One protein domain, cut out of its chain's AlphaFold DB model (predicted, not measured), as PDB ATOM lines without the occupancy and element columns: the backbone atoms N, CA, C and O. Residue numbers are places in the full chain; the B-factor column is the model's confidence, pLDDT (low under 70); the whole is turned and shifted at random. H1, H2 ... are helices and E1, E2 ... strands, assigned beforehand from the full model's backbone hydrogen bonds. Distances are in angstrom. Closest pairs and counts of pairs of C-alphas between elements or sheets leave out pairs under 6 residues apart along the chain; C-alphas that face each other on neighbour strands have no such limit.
ATOM      1  N   SER A  13      18.569  94.741 -34.184       80.06
ATOM      2  CA  SER A  13      18.505  95.908 -35.059       80.06
ATOM      3  C   SER A  13      17.078  96.253 -35.508       80.06
ATOM      4  O   SER A  13      16.739  97.435 -35.586       80.06
ATOM      5  N   TRP A  14      16.191  95.262 -35.685       89.00
ATOM      6  CA  TRP A  14      14.769  95.517 -35.969       89.00
ATOM      7  C   TRP A  14      14.058  96.260 -34.833       89.00
ATOM      8  O   TRP A  14      13.091  96.978 -35.077       89.00
ATOM      9  N   ARG A  15      14.517  96.108 -33.584       92.81
ATOM     10  CA  ARG A  15      13.851  96.683 -32.410       92.81
ATOM     11  C   ARG A  15      13.896  98.202 -32.436       92.81
ATOM     12  O   ARG A  15      12.887  98.832 -32.140       92.81
ATOM     13  N   ILE A  16      15.037  98.777 -32.813       92.94
ATOM     14  CA  ILE A  16      15.192 100.234 -32.925       92.94
ATOM     15  C   ILE A  16      14.256 100.769 -34.012       92.94
ATOM     16  O   ILE A  16      13.493 101.697 -33.753       92.94
ATOM     17  N   ALA A  17      14.247 100.136 -35.190       94.00
ATOM     18  CA  ALA A  17      13.354 100.522 -36.281       94.00
ATOM     19  C   ALA A  17      11.870 100.411 -35.884       94.00
ATOM     20  O   ALA A  17      11.083 101.309 -36.173       94.00
ATOM     21  N   ALA A  18      11.484  99.344 -35.180       95.69
ATOM     22  CA  ALA A  18      10.111  99.139 -34.727       95.69
ATOM     23  C   ALA A  18       9.651 100.166 -33.693       95.69
ATOM     24  O   ALA A  18       8.529 100.657 -33.793       95.69
ATOM     25  N   LEU A  19      10.507 100.528 -32.736       95.94
ATOM     26  CA  LEU A  19      10.192 101.582 -31.773       95.94
ATOM     27  C   LEU A  19      10.042 102.943 -32.465       95.94
ATOM     28  O   LEU A  19       9.078 103.654 -32.190       95.94
ATOM     29  N   ALA A  20      10.930 103.266 -33.410       96.19
ATOM     30  CA  ALA A  20      10.829 104.492 -34.200       96.19
ATOM     31  C   ALA A  20       9.533 104.539 -35.029       96.19
ATOM     32  O   ALA A  20       8.892 105.586 -35.124       96.19
ATOM     33  N   LEU A  21       9.112 103.403 -35.599       97.50
ATOM     34  CA  LEU A  21       7.853 103.322 -36.335       97.50
ATOM     35  C   LEU A  21       6.636 103.509 -35.421       97.50
ATOM     36  O   LEU A  21       5.731 104.255 -35.781       97.50
ATOM     37  N   VAL A  22       6.616 102.873 -34.245       97.81
ATOM     38  CA  VAL A  22       5.543 103.060 -33.250       97.81
ATOM     39  C   VAL A  22       5.400 104.537 -32.884       97.81
ATOM     40  O   VAL A  22       4.294 105.071 -32.910       97.81
ATOM     41  N   GLU A  23       6.512 105.222 -32.621       97.50
ATOM     42  CA  GLU A  23       6.499 106.653 -32.318       97.50
ATOM     43  C   GLU A  23       5.973 107.488 -33.498       97.50
ATOM     44  O   GLU A  23       5.123 108.363 -33.321       97.50
ATOM     45  N   ALA A  24       6.427 107.197 -34.722       96.94
ATOM     46  CA  ALA A  24       5.992 107.902 -35.926       96.94
ATOM     47  C   ALA A  24       4.491 107.732 -36.213       96.94
ATOM     48  O   ALA A  24       3.844 108.673 -36.673       96.94
ATOM     49  N   LEU A  25       3.929 106.556 -35.926       96.12
ATOM     50  CA  LEU A  25       2.492 106.292 -36.021       96.12
ATOM     51  C   LEU A  25       1.712 107.041 -34.929       96.12
ATOM     52  O   LEU A  25       0.700 107.671 -35.234       96.12
ATOM     53  N   GLY A  26       2.229 107.069 -33.697       94.88
ATOM     54  CA  GLY A  26       1.640 107.831 -32.591       94.88
ATOM     55  C   GLY A  26       1.555 109.332 -32.879       94.88
ATOM     56  O   GLY A  26       0.509 109.947 -32.673       94.88
ATOM     57  N   ARG A  27       2.601 109.925 -33.476       94.62
ATOM     58  CA  ARG A  27       2.582 111.333 -33.937       94.62
ATOM     59  C   ARG A  27       1.498 111.622 -34.984       94.62
ATOM     60  O   ARG A  27       1.161 112.782 -35.202       94.62
ATOM     61  N   ARG A  28       0.959 110.588 -35.637       90.94
ATOM     62  CA  ARG A  28      -0.119 110.676 -36.635       90.94
ATOM     63  C   ARG A  28      -1.502 110.352 -36.056       90.94
ATOM     64  O   ARG A  28      -2.448 110.237 -36.824       90.94
ATOM     65  N   GLY A  29      -1.621 110.206 -34.735       91.19
ATOM     66  CA  GLY A  29      -2.890 109.916 -34.062       91.19
ATOM     67  C   GLY A  29      -3.326 108.452 -34.137       91.19
ATOM     68  O   GLY A  29      -4.479 108.149 -33.847       91.19
ATOM     69  N   LEU A  30      -2.428 107.545 -34.529       92.50
ATOM     70  CA  LEU A  30      -2.697 106.109 -34.547       92.50
ATOM     71  C   LEU A  30      -2.279 105.474 -33.220       92.50
ATOM     72  O   LEU A  30      -1.251 105.843 -32.652       92.50
ATOM     73  N   ASP A  31      -3.033 104.471 -32.775       93.75
ATOM     74  CA  ASP A  31      -2.557 103.568 -31.728       93.75
ATOM     75  C   ASP A  31      -1.641 102.526 -32.377       93.75
ATOM     76  O   ASP A  31      -1.993 101.910 -33.385       93.75
ATOM     77  N   ALA A  32      -0.435 102.359 -31.842       95.75
ATOM     78  CA  ALA A  32       0.568 101.469 -32.401       95.75
ATOM     79  C   ALA A  32       1.332 100.742 -31.300       95.75
ATOM     80  O   ALA A  32       1.751 101.328 -30.303       95.75
ATOM     81  N   ARG A  33       1.570  99.446 -31.507       96.19
ATOM     82  CA  ARG A  33       2.282  98.603 -30.544       96.19
ATOM     83  C   ARG A  33       3.216  97.609 -31.213       96.19
ATOM     84  O   ARG A  33       2.916  97.053 -32.269       96.19
ATOM     85  N   LEU A  34       4.329  97.343 -30.540       95.44
ATOM     86  CA  LEU A  34       5.264  96.280 -30.893       95.44
ATOM     87  C   LEU A  34       4.768  94.945 -30.320       95.44
ATOM     88  O   LEU A  34       4.676  94.788 -29.106       95.44
ATOM     89  N   CYS A  35       4.485  93.975 -31.188       89.75
ATOM     90  CA  CYS A  35       3.952  92.655 -30.817       89.75
ATOM     91  C   CYS A  35       5.046  91.580 -30.631       89.75
ATOM     92  O   CYS A  35       4.731  90.432 -30.332       89.75
ATOM     93  N   GLY A  36       6.324  91.947 -30.790       84.81
ATOM     94  CA  GLY A  36       7.474  91.033 -30.765       84.81
ATOM     95  C   GLY A  36       7.945  90.633 -32.166       84.81
ATOM     96  O   GLY A  36       7.232  90.823 -33.146       84.81
ATOM     97  N   HIS A  37       9.179  90.125 -32.263       87.38
ATOM     98  CA  HIS A  37       9.786  89.628 -33.512       87.38
ATOM     99  C   HIS A  37       9.676  90.584 -34.719       87.38
ATOM    100  O   HIS A  37       9.457  90.145 -35.843       87.38
ATOM    101  N   GLY A  38       9.804  91.896 -34.498       91.25
ATOM    102  CA  GLY A  38       9.718  92.899 -35.566       91.25
ATOM    103  C   GLY A  38       8.304  93.262 -36.022       91.25
ATOM    104  O   GLY A  38       8.179  94.088 -36.921       91.25
ATOM    105  N   VAL A  39       7.250  92.699 -35.423       95.31
ATOM    106  CA  VAL A  39       5.861  93.017 -35.784       95.31
ATOM    107  C   VAL A  39       5.402  94.298 -35.093       95.31
ATOM    108  O   VAL A  39       5.431  94.394 -33.862       95.31
ATOM    109  N   VAL A  40       4.910  95.251 -35.881       97.00
ATOM    110  CA  VAL A  40       4.196  96.442 -35.410       97.00
ATOM    111  C   VAL A  40       2.746  96.340 -35.867       97.00
ATOM    112  O   VAL A  40       2.469  96.150 -37.051       97.00
ATOM    113  N   ARG A  41       1.817  96.468 -34.918       96.12
ATOM    114  CA  ARG A  41       0.379  96.546 -35.185       96.12
ATOM    115  C   ARG A  41      -0.085  97.973 -34.941       96.12
ATOM    116  O   ARG A  41       0.222  98.524 -33.887       96.12
ATOM    117  N   ALA A  42      -0.831  98.522 -35.889       94.81
ATOM    118  CA  ALA A  42      -1.419  99.849 -35.822       94.81
ATOM    119  C   ALA A  42      -2.940  99.783 -36.004       94.81
ATOM    120  O   ALA A  42      -3.446  98.940 -36.751       94.81
ATOM    121  N   SER A  43      -3.660 100.680 -35.346       92.44
ATOM    122  CA  SER A  43      -5.096 100.890 -35.512       92.44
ATOM    123  C   SER A  43      -5.415 102.379 -35.474       92.44
ATOM    124  O   SER A  43      -4.646 103.190 -34.954       92.44
ATOM    125  N   ASN A  44      -6.548 102.745 -36.068       89.50
ATOM    126  CA  ASN A  44      -7.081 104.096 -35.979       89.50
ATOM    127  C   ASN A  44      -8.168 104.128 -34.892       89.50
ATOM    128  O   ASN A  44      -9.244 103.574 -35.129       89.50
ATOM    129  N   PRO A  45      -7.937 104.787 -33.739       83.62
ATOM    130  CA  PRO A  45      -8.935 104.886 -32.675       83.62
ATOM    131  C   PRO A  45     -10.258 105.512 -33.133       83.62
ATOM    132  O   PRO A  45     -11.309 105.159 -32.613       83.62
ATOM    133  N   ALA A  46     -10.231 106.400 -34.135       80.88
ATOM    134  CA  ALA A  46     -11.439 107.017 -34.684       80.88
ATOM    135  C   ALA A  46     -12.319 106.039 -35.486       80.88
ATOM    136  O   ALA A  46     -13.459 106.367 -35.804       80.88
ATOM    137  N   GLY A  47     -11.790 104.865 -35.844       75.75
ATOM    138  CA  GLY A  47     -12.515 103.796 -36.532       75.75
ATOM    139  C   GLY A  47     -12.850 102.598 -35.640       75.75
ATOM    140  O   GLY A  47     -13.317 101.585 -36.167       75.75
ATOM    141  N   GLU A  48     -12.572 102.665 -34.334       74.62
ATOM    142  CA  GLU A  48     -12.981 101.623 -33.386       74.62
ATOM    143  C   GLU A  48     -14.502 101.706 -33.135       74.62
ATOM    144  O   GLU A  48     -15.075 102.799 -33.158       74.62
ATOM    145  N   PRO A  49     -15.179 100.561 -32.938       69.94
ATOM    146  CA  PRO A  49     -16.612 100.533 -32.668       69.94
ATOM    147  C   PRO A  49     -16.945 101.200 -31.327       69.94
ATOM    148  O   PRO A  49     -16.130 101.202 -30.401       69.94
ATOM    149  N   ASP A  50     -18.168 101.723 -31.220       73.31
ATOM    150  CA  ASP A  50     -18.692 102.262 -29.964       73.31
ATOM    151  C   ASP A  50     -18.688 101.152 -28.889       73.31
ATOM    152  O   ASP A  50     -19.271 100.085 -29.121       73.31
ATOM    153  N   PRO A  51     -18.025 101.348 -27.731       74.56
ATOM    154  CA  PRO A  51     -17.998 100.350 -26.663       74.56
ATOM    155  C   PRO A  51     -19.392 100.011 -26.112       74.56
ATOM    156  O   PRO A  51     -19.564  98.917 -25.570       74.56
ATOM    157  N   ASP A  52     -20.372 100.903 -26.276       82.62
ATOM    158  CA  ASP A  52     -21.757 100.693 -25.856       82.62
ATOM    159  C   ASP A  52     -22.614  99.989 -26.934       82.62
ATOM    160  O   ASP A  52     -23.769  99.642 -26.674       82.62
ATOM    161  N   ASP A  53     -22.050  99.696 -28.118       77.56
ATOM    162  CA  ASP A  53     -22.694  98.928 -29.193       77.56
ATOM    163  C   ASP A  53     -21.972  97.590 -29.477       77.56
ATOM    164  O   ASP A  53     -21.173  97.457 -30.416       77.56
ATOM    165  N   PRO A  54     -22.281  96.527 -28.710       74.25
ATOM    166  CA  PRO A  54     -21.665  95.216 -28.899       74.25
ATOM    167  C   PRO A  54     -22.036  94.554 -30.236       74.25
ATOM    168  O   PRO A  54     -21.280  93.710 -30.725       74.25
ATOM    169  N   PHE A  55     -23.172  94.915 -30.848       75.31
ATOM    170  CA  PHE A  55     -23.543  94.414 -32.174       75.31
ATOM    171  C   PHE A  55     -22.739  95.119 -33.273       75.31
ATOM    172  O   PHE A  55     -22.246  94.452 -34.186       75.31
ATOM    173  N   GLY A  56     -22.525  96.430 -33.149       68.31
ATOM    174  CA  GLY A  56     -21.619  97.201 -33.999       68.31
ATOM    175  C   GLY A  56     -20.180  96.687 -33.942       68.31
ATOM    176  O   GLY A  56     -19.559  96.478 -34.985       68.31
ATOM    177  N   ALA A  57     -19.679  96.354 -32.750       70.62
ATOM    178  CA  ALA A  57     -18.343  95.780 -32.578       70.62
ATOM    179  C   ALA A  57     -18.165  94.405 -33.250       70.62
ATOM    180  O   ALA A  57     -17.075  94.087 -33.733       70.62
ATOM    181  N   LEU A  58     -19.229  93.595 -33.317       71.44
ATOM    182  CA  LEU A  58     -19.205  92.297 -33.995       71.44
ATOM    183  C   LEU A  58     -19.122  92.446 -35.523       71.44
ATOM    184  O   LEU A  58     -18.476  91.641 -36.192       71.44
ATOM    185  N   MET A  59     -19.786  93.469 -36.064       68.19
ATOM    186  CA  MET A  59     -19.894  93.704 -37.506       68.19
ATOM    187  C   MET A  59     -18.747  94.562 -38.056       68.19
ATOM    188  O   MET A  59     -18.421  94.452 -39.237       68.19
ATOM    189  N   HIS A  60     -18.117  95.388 -37.215       67.25
ATOM    190  CA  HIS A  60     -17.021  96.275 -37.595       67.25
ATOM    191  C   HIS A  60     -15.935  96.317 -36.499       67.25
ATOM    192  O   HIS A  60     -15.871  97.266 -35.719       67.25
ATOM    193  N   PRO A  61     -15.043  95.310 -36.422       63.28
ATOM    194  CA  PRO A  61     -14.073  95.149 -35.327       63.28
ATOM    195  C   PRO A  61     -12.900  96.159 -35.335       63.28
ATOM    196  O   PRO A  61     -11.859  95.904 -34.723       63.28
ATOM    197  N   GLY A  62     -13.056  97.284 -36.036       71.75
ATOM    198  CA  GLY A  62     -12.036  98.308 -36.239       71.75
ATOM    199  C   GLY A  62     -11.052  97.970 -37.362       71.75
ATOM    200  O   GLY A  62     -10.770  96.805 -37.658       71.75
ATOM    201  N   LEU A  63     -10.514  99.008 -38.005       80.25
ATOM    202  CA  LEU A  63      -9.500  98.857 -39.047       80.25
ATOM    203  C   LEU A  63      -8.111  98.756 -38.405       80.25
ATOM    204  O   LEU A  63      -7.678  99.645 -37.668       80.25
ATOM    205  N   ARG A  64      -7.413  97.653 -38.683       88.50
ATOM    206  CA  ARG A  64      -6.097  97.343 -38.116       88.50
ATOM    207  C   ARG A  64      -5.138  96.946 -39.220       88.50
ATOM    208  O   ARG A  64      -5.526  96.249 -40.151       88.50
ATOM    209  N   GLN A  65      -3.884  97.347 -39.070       93.12
ATOM    210  CA  GLN A  65      -2.828  97.046 -40.020       93.12
ATOM    211  C   GLN A  65      -1.606  96.498 -39.294       93.12
ATOM    212  O   GLN A  65      -1.152  97.055 -38.294       93.12
ATOM    213  N   GLU A  66      -1.058  95.410 -39.822       95.31
ATOM    214  CA  GLU A  66       0.192  94.824 -39.352       95.31
ATOM    215  C   GLU A  66       1.302  95.023 -40.379       95.31
ATOM    216  O   GLU A  66       1.085  94.921 -41.591       95.31
ATOM    217  N   VAL A  67       2.502  95.300 -39.876       96.75
ATOM    218  CA  VAL A  67       3.741  95.278 -40.651       96.75
ATOM    219  C   VAL A  67       4.816  94.509 -39.897       96.75
ATOM    220  O   VAL A  67       4.862  94.514 -38.665       96.75
ATOM    221  N   LEU A  68       5.703  93.862 -40.644       96.19
ATOM    222  CA  LEU A  68       6.838  93.110 -40.126       96.19
ATOM    223  C   LEU A  68       8.143  93.779 -40.562       96.19
ATOM    224  O   LEU A  68       8.338  94.050 -41.745       96.19
ATOM    225  N   CYS A  69       9.055  93.996 -39.617       95.75
ATOM    226  CA  CYS A  69      10.443  94.330 -39.909       95.75
ATOM    227  C   CYS A  69      11.236  93.041 -40.127       95.75
ATOM    228  O   CYS A  69      11.496  92.304 -39.173       95.75
ATOM    229  N   HIS A  70      11.656  92.778 -41.361       91.75
ATOM    230  CA  HIS A  70      12.433  91.587 -41.703       91.75
ATOM    231  C   HIS A  70      13.630  91.929 -42.589       91.75
ATOM    232  O   HIS A  70      13.633  92.934 -43.301       91.75
ATOM    233  N   ARG A  71      14.669  91.091 -42.541       90.56
ATOM    234  CA  ARG A  71      15.860  91.276 -43.367       90.56
ATOM    235  C   ARG A  71      15.580  90.740 -44.773       90.56
ATOM    236  O   ARG A  71      15.202  89.589 -44.938       90.56
ATOM    237  N   ARG A  72      15.779  91.573 -45.788       87.88
ATOM    238  CA  ARG A  72      15.656  91.235 -47.205       87.88
ATOM    239  C   ARG A  72      16.872  91.782 -47.941       87.88
ATOM    240  O   ARG A  72      17.206  92.955 -47.783       87.88
ATOM    241  N   ASP A  73      17.533  90.924 -48.715       86.75
ATOM    242  CA  ASP A  73      18.692  91.286 -49.541       86.75
ATOM    243  C   ASP A  73      19.784  92.038 -48.747       86.75
ATOM    244  O   ASP A  73      20.381  93.007 -49.206       86.75
ATOM    245  N   GLY A  74      20.015  91.614 -47.498       88.38
ATOM    246  CA  GLY A  74      21.025  92.191 -46.606       88.38
ATOM    247  C   GLY A  74      20.599  93.445 -45.830       88.38
ATOM    248  O   GLY A  74      21.323  93.838 -44.918       88.38
ATOM    249  N   ALA A  75      19.426  94.024 -46.096       91.50
ATOM    250  CA  ALA A  75      18.911  95.210 -45.405       91.50
ATOM    251  C   ALA A  75      17.617  94.914 -44.634       91.50
ATOM    252  O   ALA A  75      16.906  93.963 -44.943       91.50
ATOM    253  N   LEU A  76      17.282  95.728 -43.632       94.62
ATOM    254  CA  LEU A  76      15.972  95.653 -42.982       94.62
ATOM    255  C   LEU A  76      14.904  96.328 -43.848       94.62
ATOM    256  O   LEU A  76      15.122  97.419 -44.377       94.62
ATOM    257  N   TRP A  77      13.742  95.693 -43.941       96.75
ATOM    258  CA  TRP A  77      12.581  96.151 -44.692       96.75
ATOM    259  C   TRP A  77      11.320  96.049 -43.847       96.75
ATOM    260  O   TRP A  77      11.137  95.089 -43.101       96.75
ATOM    261  N   TRP A  78      10.433  97.019 -44.031       97.56
ATOM    262  CA  TRP A  78       9.033  96.899 -43.672       97.56
ATOM    263  C   TRP A  78       8.308  96.091 -44.741       97.56
ATOM    264  O   TRP A  78       8.438  96.368 -45.938       97.56
ATOM    265  N   LEU A  79       7.537  95.110 -44.294       96.81
ATOM    266  CA  LEU A  79       6.664  94.286 -45.115       96.81
ATOM    267  C   LEU A  79       5.234  94.439 -44.595       96.81
ATOM    268  O   LEU A  79       5.021  94.354 -43.385       96.81
ATOM    269  N   TRP A  80       4.263  94.650 -45.481       96.44
ATOM    270  CA  TRP A  80       2.859  94.442 -45.149       96.44
ATOM    271  C   TRP A  80       2.637  92.990 -44.758       96.44
ATOM    272  O   TRP A  80       3.209  92.088 -45.370       96.44
ATOM    273  N   VAL A  81       1.801  92.781 -43.747       94.12
ATOM    274  CA  VAL A  81       1.343  91.454 -43.342       94.12
ATOM    275  C   VAL A  81      -0.120  91.338 -43.742       94.12
ATOM    276  O   VAL A  81      -0.986  91.982 -43.145       94.12
ATOM    277  N   TRP A  82      -0.394  90.524 -44.754       89.06
ATOM    278  CA  TRP A  82      -1.744  90.236 -45.221       89.06
ATOM    279  C   TRP A  82      -2.199  88.877 -44.700       89.06
ATOM    280  O   TRP A  82      -1.434  87.909 -44.667       89.06
ATOM    281  N   THR A  83      -3.462  88.783 -44.283       81.81
ATOM    282  CA  THR A  83      -4.046  87.495 -43.904       81.81
ATOM    283  C   THR A  83      -4.087  86.585 -45.123       81.81
ATOM    284  O   THR A  83      -4.619  86.974 -46.161       81.81
ATOM    285  N   GLY A  84      -3.572  85.364 -44.985       77.69
ATOM    286  CA  GLY A  84      -3.723  84.355 -46.024       77.69
ATOM    287  C   GLY A  84      -5.200  83.994 -46.267       77.69
ATOM    288  O   GLY A  84      -6.069  84.315 -45.453       77.69
ATOM    289  N   PRO A  85      -5.504  83.277 -47.364       76.62
ATOM    290  CA  PRO A  85      -6.878  82.968 -47.778       76.62
ATOM    291  C   PRO A  85      -7.656  82.127 -46.754       76.62
ATOM    292  O   PRO A  85      -8.883  82.068 -46.793       76.62
ATOM    293  N   THR A  86      -6.953  81.470 -45.829       83.06
ATOM    294  CA  THR A  86      -7.544  80.766 -44.691       83.06
ATOM    295  C   THR A  86      -6.805  81.118 -43.406       83.06
ATOM    296  O   THR A  86      -5.644  81.522 -43.433       83.06
ATOM    297  N   ARG A  87      -7.433  80.869 -42.252       74.69
ATOM    298  CA  ARG A  87      -6.817  81.087 -40.930       74.69
ATOM    299  C   ARG A  87      -5.532  80.278 -40.704       74.69
ATOM    300  O   ARG A  87      -4.731  80.646 -39.853       74.69
ATOM    301  N   GLN A  88      -5.377  79.155 -41.404       83.88
ATOM    302  CA  GLN A  88      -4.203  78.286 -41.296       83.88
ATOM    303  C   GLN A  88      -3.132  78.605 -42.341       83.88
ATOM    304  O   GLN A  88      -2.025  78.078 -42.261       83.88
ATOM    305  N   SER A  89      -3.451  79.445 -43.324       82.94
ATOM    306  CA  SER A  89      -2.481  79.868 -44.320       82.94
ATOM    307  C   SER A  89      -1.443  80.785 -43.669       82.94
ATOM    308  O   SER A  89      -1.814  81.629 -42.846       82.94
ATOM    309  N   PRO A  90      -0.154  80.655 -44.028       84.06
ATOM    310  CA  PRO A  90       0.835  81.637 -43.616       84.06
ATOM    311  C   PRO A  90       0.423  83.028 -44.122       84.06
ATOM    312  O   PRO A  90      -0.236  83.123 -45.165       84.06
ATOM    313  N   PRO A  91       0.786  84.100 -43.400       86.56
ATOM    314  CA  PRO A  91       0.545  85.446 -43.885       86.56
ATOM    315  C   PRO A  91       1.334  85.691 -45.171       86.56
ATOM    316  O   PRO A  91       2.471  85.233 -45.318       86.56
ATOM    317  N   GLU A  92       0.734  86.441 -46.085       90.81
ATOM    318  CA  GLU A  92       1.435  86.942 -47.258       90.81
ATOM    319  C   GLU A  92       2.205  88.206 -46.870       90.81
ATOM    320  O   GLU A  92       1.688  89.077 -46.165       90.81
ATOM    321  N   LEU A  93       3.468  88.274 -47.295       93.19
ATOM    322  CA  LEU A  93       4.361  89.380 -46.984       93.19
ATOM    323  C   LEU A  93       4.639  90.187 -48.247       93.19
ATOM    324  O   LEU A  93       5.317  89.710 -49.157       93.19
ATOM    325  N   GLU A  94       4.158  91.426 -48.276       94.12
ATOM    326  CA  GLU A  94       4.375  92.331 -49.403       94.12
ATOM    327  C   GLU A  94       5.373  93.437 -49.027       94.12
ATOM    328  O   GLU A  94       5.249  94.050 -47.967       94.12
ATOM    329  N   PRO A  95       6.367  93.752 -49.869       95.69
ATOM    330  CA  PRO A  95       7.324  94.813 -49.581       95.69
ATOM    331  C   PRO A  95       6.677  96.195 -49.460       95.69
ATOM    332  O   PRO A  95       6.104  96.707 -50.416       95.69
ATOM    333  N   LEU A  96       6.867  96.849 -48.311       96.50
ATOM    334  CA  LEU A  96       6.456  98.233 -48.102       96.50
ATOM    335  C   LEU A  96       7.599  99.191 -48.469       96.50
ATOM    336  O   LEU A  96       7.509  99.927 -49.453       96.50
ATOM    337  N   CYS A  97       8.680  99.201 -47.691       97.00
ATOM    338  CA  CYS A  97       9.862 100.042 -47.923       97.00
ATOM    339  C   CYS A  97      11.048  99.588 -47.055       97.00
ATOM    340  O   CYS A  97      10.845  98.835 -46.101       97.00
ATOM    341  N   PRO A  98      12.281 100.057 -47.321       96.81
ATOM    342  CA  PRO A  98      13.396  99.886 -46.392       96.81
ATOM    343  C   PRO A  98      13.061 100.408 -44.986       96.81
ATOM    344  O   PRO A  98      12.374 101.418 -44.833       96.81
ATOM    345  N   ALA A  99      13.573  99.747 -43.945       96.06
ATOM    346  CA  ALA A  99      13.247 100.079 -42.555       96.06
ATOM    347  C   ALA A  99      13.753 101.466 -42.119       96.06
ATOM    348  O   ALA A  99      13.163 102.089 -41.236       96.06
ATOM    349  N   ALA A 100      14.805 101.956 -42.783       94.19
ATOM    350  CA  ALA A 100      15.340 103.304 -42.606       94.19
ATOM    351  C   ALA A 100      14.369 104.407 -43.073       94.19
ATOM    352  O   ALA A 100      14.491 105.548 -42.640       94.19
ATOM    353  N   GLU A 101      13.382 104.089 -43.917       96.81
ATOM    354  CA  GLU A 101      12.367 105.038 -44.393       96.81
ATOM    355  C   GLU A 101      11.149 105.076 -43.446       96.81
ATOM    356  O   GLU A 101      10.004 104.905 -43.869       96.81
ATOM    357  N   THR A 102      11.382 105.270 -42.142       95.94
ATOM    358  CA  THR A 102      10.347 105.159 -41.093       95.94
ATOM    359  C   THR A 102       9.141 106.071 -41.333       95.94
ATOM    360  O   THR A 102       8.002 105.611 -41.255       95.94
ATOM    361  N   ASP A 103       9.358 107.338 -41.688       96.06
ATOM    362  CA  ASP A 103       8.253 108.283 -41.896       96.06
ATOM    363  C   ASP A 103       7.392 107.930 -43.116       96.06
ATOM    364  O   ASP A 103       6.175 108.123 -43.088       96.06
ATOM    365  N   LYS A 104       8.004 107.359 -44.159       97.00
ATOM    366  CA  LYS A 104       7.308 106.875 -45.359       97.00
ATOM    367  C   LYS A 104       6.488 105.624 -45.058       97.00
ATOM    368  O   LYS A 104       5.371 105.495 -45.558       97.00
ATOM    369  N   ALA A 105       7.017 104.718 -44.233       97.19
ATOM    370  CA  ALA A 105       6.249 103.583 -43.728       97.19
ATOM    371  C   ALA A 105       5.022 104.082 -42.950       97.19
ATOM    372  O   ALA A 105       3.899 103.695 -43.269       97.19
ATOM    373  N   ALA A 106       5.222 105.006 -42.004       96.44
ATOM    374  CA  ALA A 106       4.150 105.580 -41.196       96.44
ATOM    375  C   ALA A 106       3.093 106.308 -42.043       96.44
ATOM    376  O   ALA A 106       1.899 106.146 -41.808       96.44
ATOM    377  N   GLU A 107       3.510 107.075 -43.054       95.38
ATOM    378  CA  GLU A 107       2.598 107.741 -43.987       95.38
ATOM    379  C   GLU A 107       1.724 106.736 -44.748       95.38
ATOM    380  O   GLU A 107       0.507 106.896 -44.822       95.38
ATOM    381  N   ARG A 108       2.327 105.680 -45.302       95.50
ATOM    382  CA  ARG A 108       1.591 104.658 -46.057       95.50
ATOM    383  C   ARG A 108       0.637 103.866 -45.166       95.50
ATOM    384  O   ARG A 108      -0.494 103.629 -45.576       95.50
ATOM    385  N   ILE A 109       1.055 103.519 -43.947       94.81
ATOM    386  CA  ILE A 109       0.194 102.865 -42.948       94.81
ATOM    387  C   ILE A 109      -0.991 103.769 -42.591       94.81
ATOM    388  O   ILE A 109      -2.128 103.307 -42.604       94.81
ATOM    389  N   ALA A 110      -0.758 105.060 -42.348       91.62
ATOM    390  CA  ALA A 110      -1.828 106.006 -42.033       91.62
ATOM    391  C   ALA A 110      -2.843 106.168 -43.174       91.62
ATOM    392  O   ALA A 110      -4.039 106.293 -42.914       91.62
ATOM    393  N   ARG A 111      -2.393 106.118 -44.436       90.75
ATOM    394  CA  ARG A 111      -3.292 106.126 -45.601       90.75
ATOM    395  C   ARG A 111      -4.171 104.877 -45.658       90.75
ATOM    396  O   ARG A 111      -5.358 105.003 -45.935       90.75
ATOM    397  N   VAL A 112      -3.608 103.698 -45.381       89.94
ATOM    398  CA  VAL A 112      -4.379 102.441 -45.323       89.94
ATOM    399  C   VAL A 112      -5.389 102.479 -44.183       89.94
ATOM    400  O   VAL A 112      -6.537 102.104 -44.380       89.94
ATOM    401  N   LEU A 113      -4.994 102.999 -43.020       88.94
ATOM    402  CA  LEU A 113      -5.865 103.133 -41.852       88.94
ATOM    403  C   LEU A 113      -6.873 104.295 -41.944       88.94
ATOM    404  O   LEU A 113      -7.542 104.587 -40.952       88.94
ATOM    405  N   ALA A 114      -6.974 104.932 -43.121       74.94
ATOM    406  CA  ALA A 114      -7.894 106.012 -43.462       74.94
ATOM    407  C   ALA A 114      -8.124 106.977 -42.292       74.94
ATOM    408  O   ALA A 114      -9.210 107.051 -41.721       74.94
TER     409      ALA A 114
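What this domain is: This is residues 13 to 114 of the 124 residues of an uncharacterized protein of Actinomadura physcomitrii (UniProt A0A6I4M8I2). A strongly twisted sheet of five strands has two helices, H1 and H3, packed over one face, while the opposite face bears no named helix. Between E2 and E3 the chain runs out to the short helix H2, which sticks out far from this body and adds to the longest span. The printed part has 102 residues, in the order H1 E1 E2 H2 E3 E4 E5 H3; the sheet's order is E1 - E2 - E3 - E4 - E5, all antiparallel, and the class is mixed, helices and strands. The whole is compact, with a radius of gyration of the C-alphas of 14.3 A and spans of 47 by 34 by 22 A.

Where its parts are: Find C-alpha 13 at (18.505, 95.908, -35.059); from there H1 runs through residues 13 to 26, 20.8 A long. Next come E1, residues 31 to 36, 16.1 A, and E2, residues 39 to 43, 13.5 A. Look for H2 at residues 54 to 59, 8.9 A, starting at C-alpha 54 (-21.665, 95.216, -28.899). E3 follows, residues 64 to 72, 24.4 A, then E4, residues 75 to 82, 21.2 A, and E5, residues 92 to 98, 17.6 A. H3, residues 102 to 112, 15.6 A, ends at C-alpha 112 (-4.379, 102.441, -45.323).

How they stand to each other: Start at edge strand E1, in a hairpin with E2: N 33 and O 41 are 2.9 A apart, within hydrogen-bond range. E2 and E3 are antiparallel, with N 42 and O 65 at 2.8 A. E3 E4 E5 form a meander, each strand the antiparallel neighbour of the one before; look for N 70 and O 77 at 2.9 A, and N 80 and O 94 at 2.7 A. H1 is on the sheet at a height of 7.8 A, over E2 and only just over E3, where 3 of its C-alphas fall; it runs along the strands, at 1 degrees to E2 on the local plane. H3 is on the same face at a height of 5.6 A, over none of the strands; this gives two layers, helices on one face of a sheet. H1 and H3 touch, closest at the C-alphas of Leu 25 and Ala 106, 5.5 A, at a steep tilt of 51 degrees, the same way. H2 is not on the sheet and is apart from H1 and H3. In H2 and H3 every O i to N i+4 pair is within hydrogen-bond range; in H1, 9 of 10 are.

The domain as a whole: The two C-alphas farthest apart, those of Asp 52 and Gly 74, are 48.3 A apart. The printed part has no cut. No link is long; E2 to H2, 10 residues, and E4 to E5, 9 residues, are short, and the others are tight. Mean pLDDT of the printed part is 88.7; look for values under 70 at residue 49, residue 56 and residues 59 to 61.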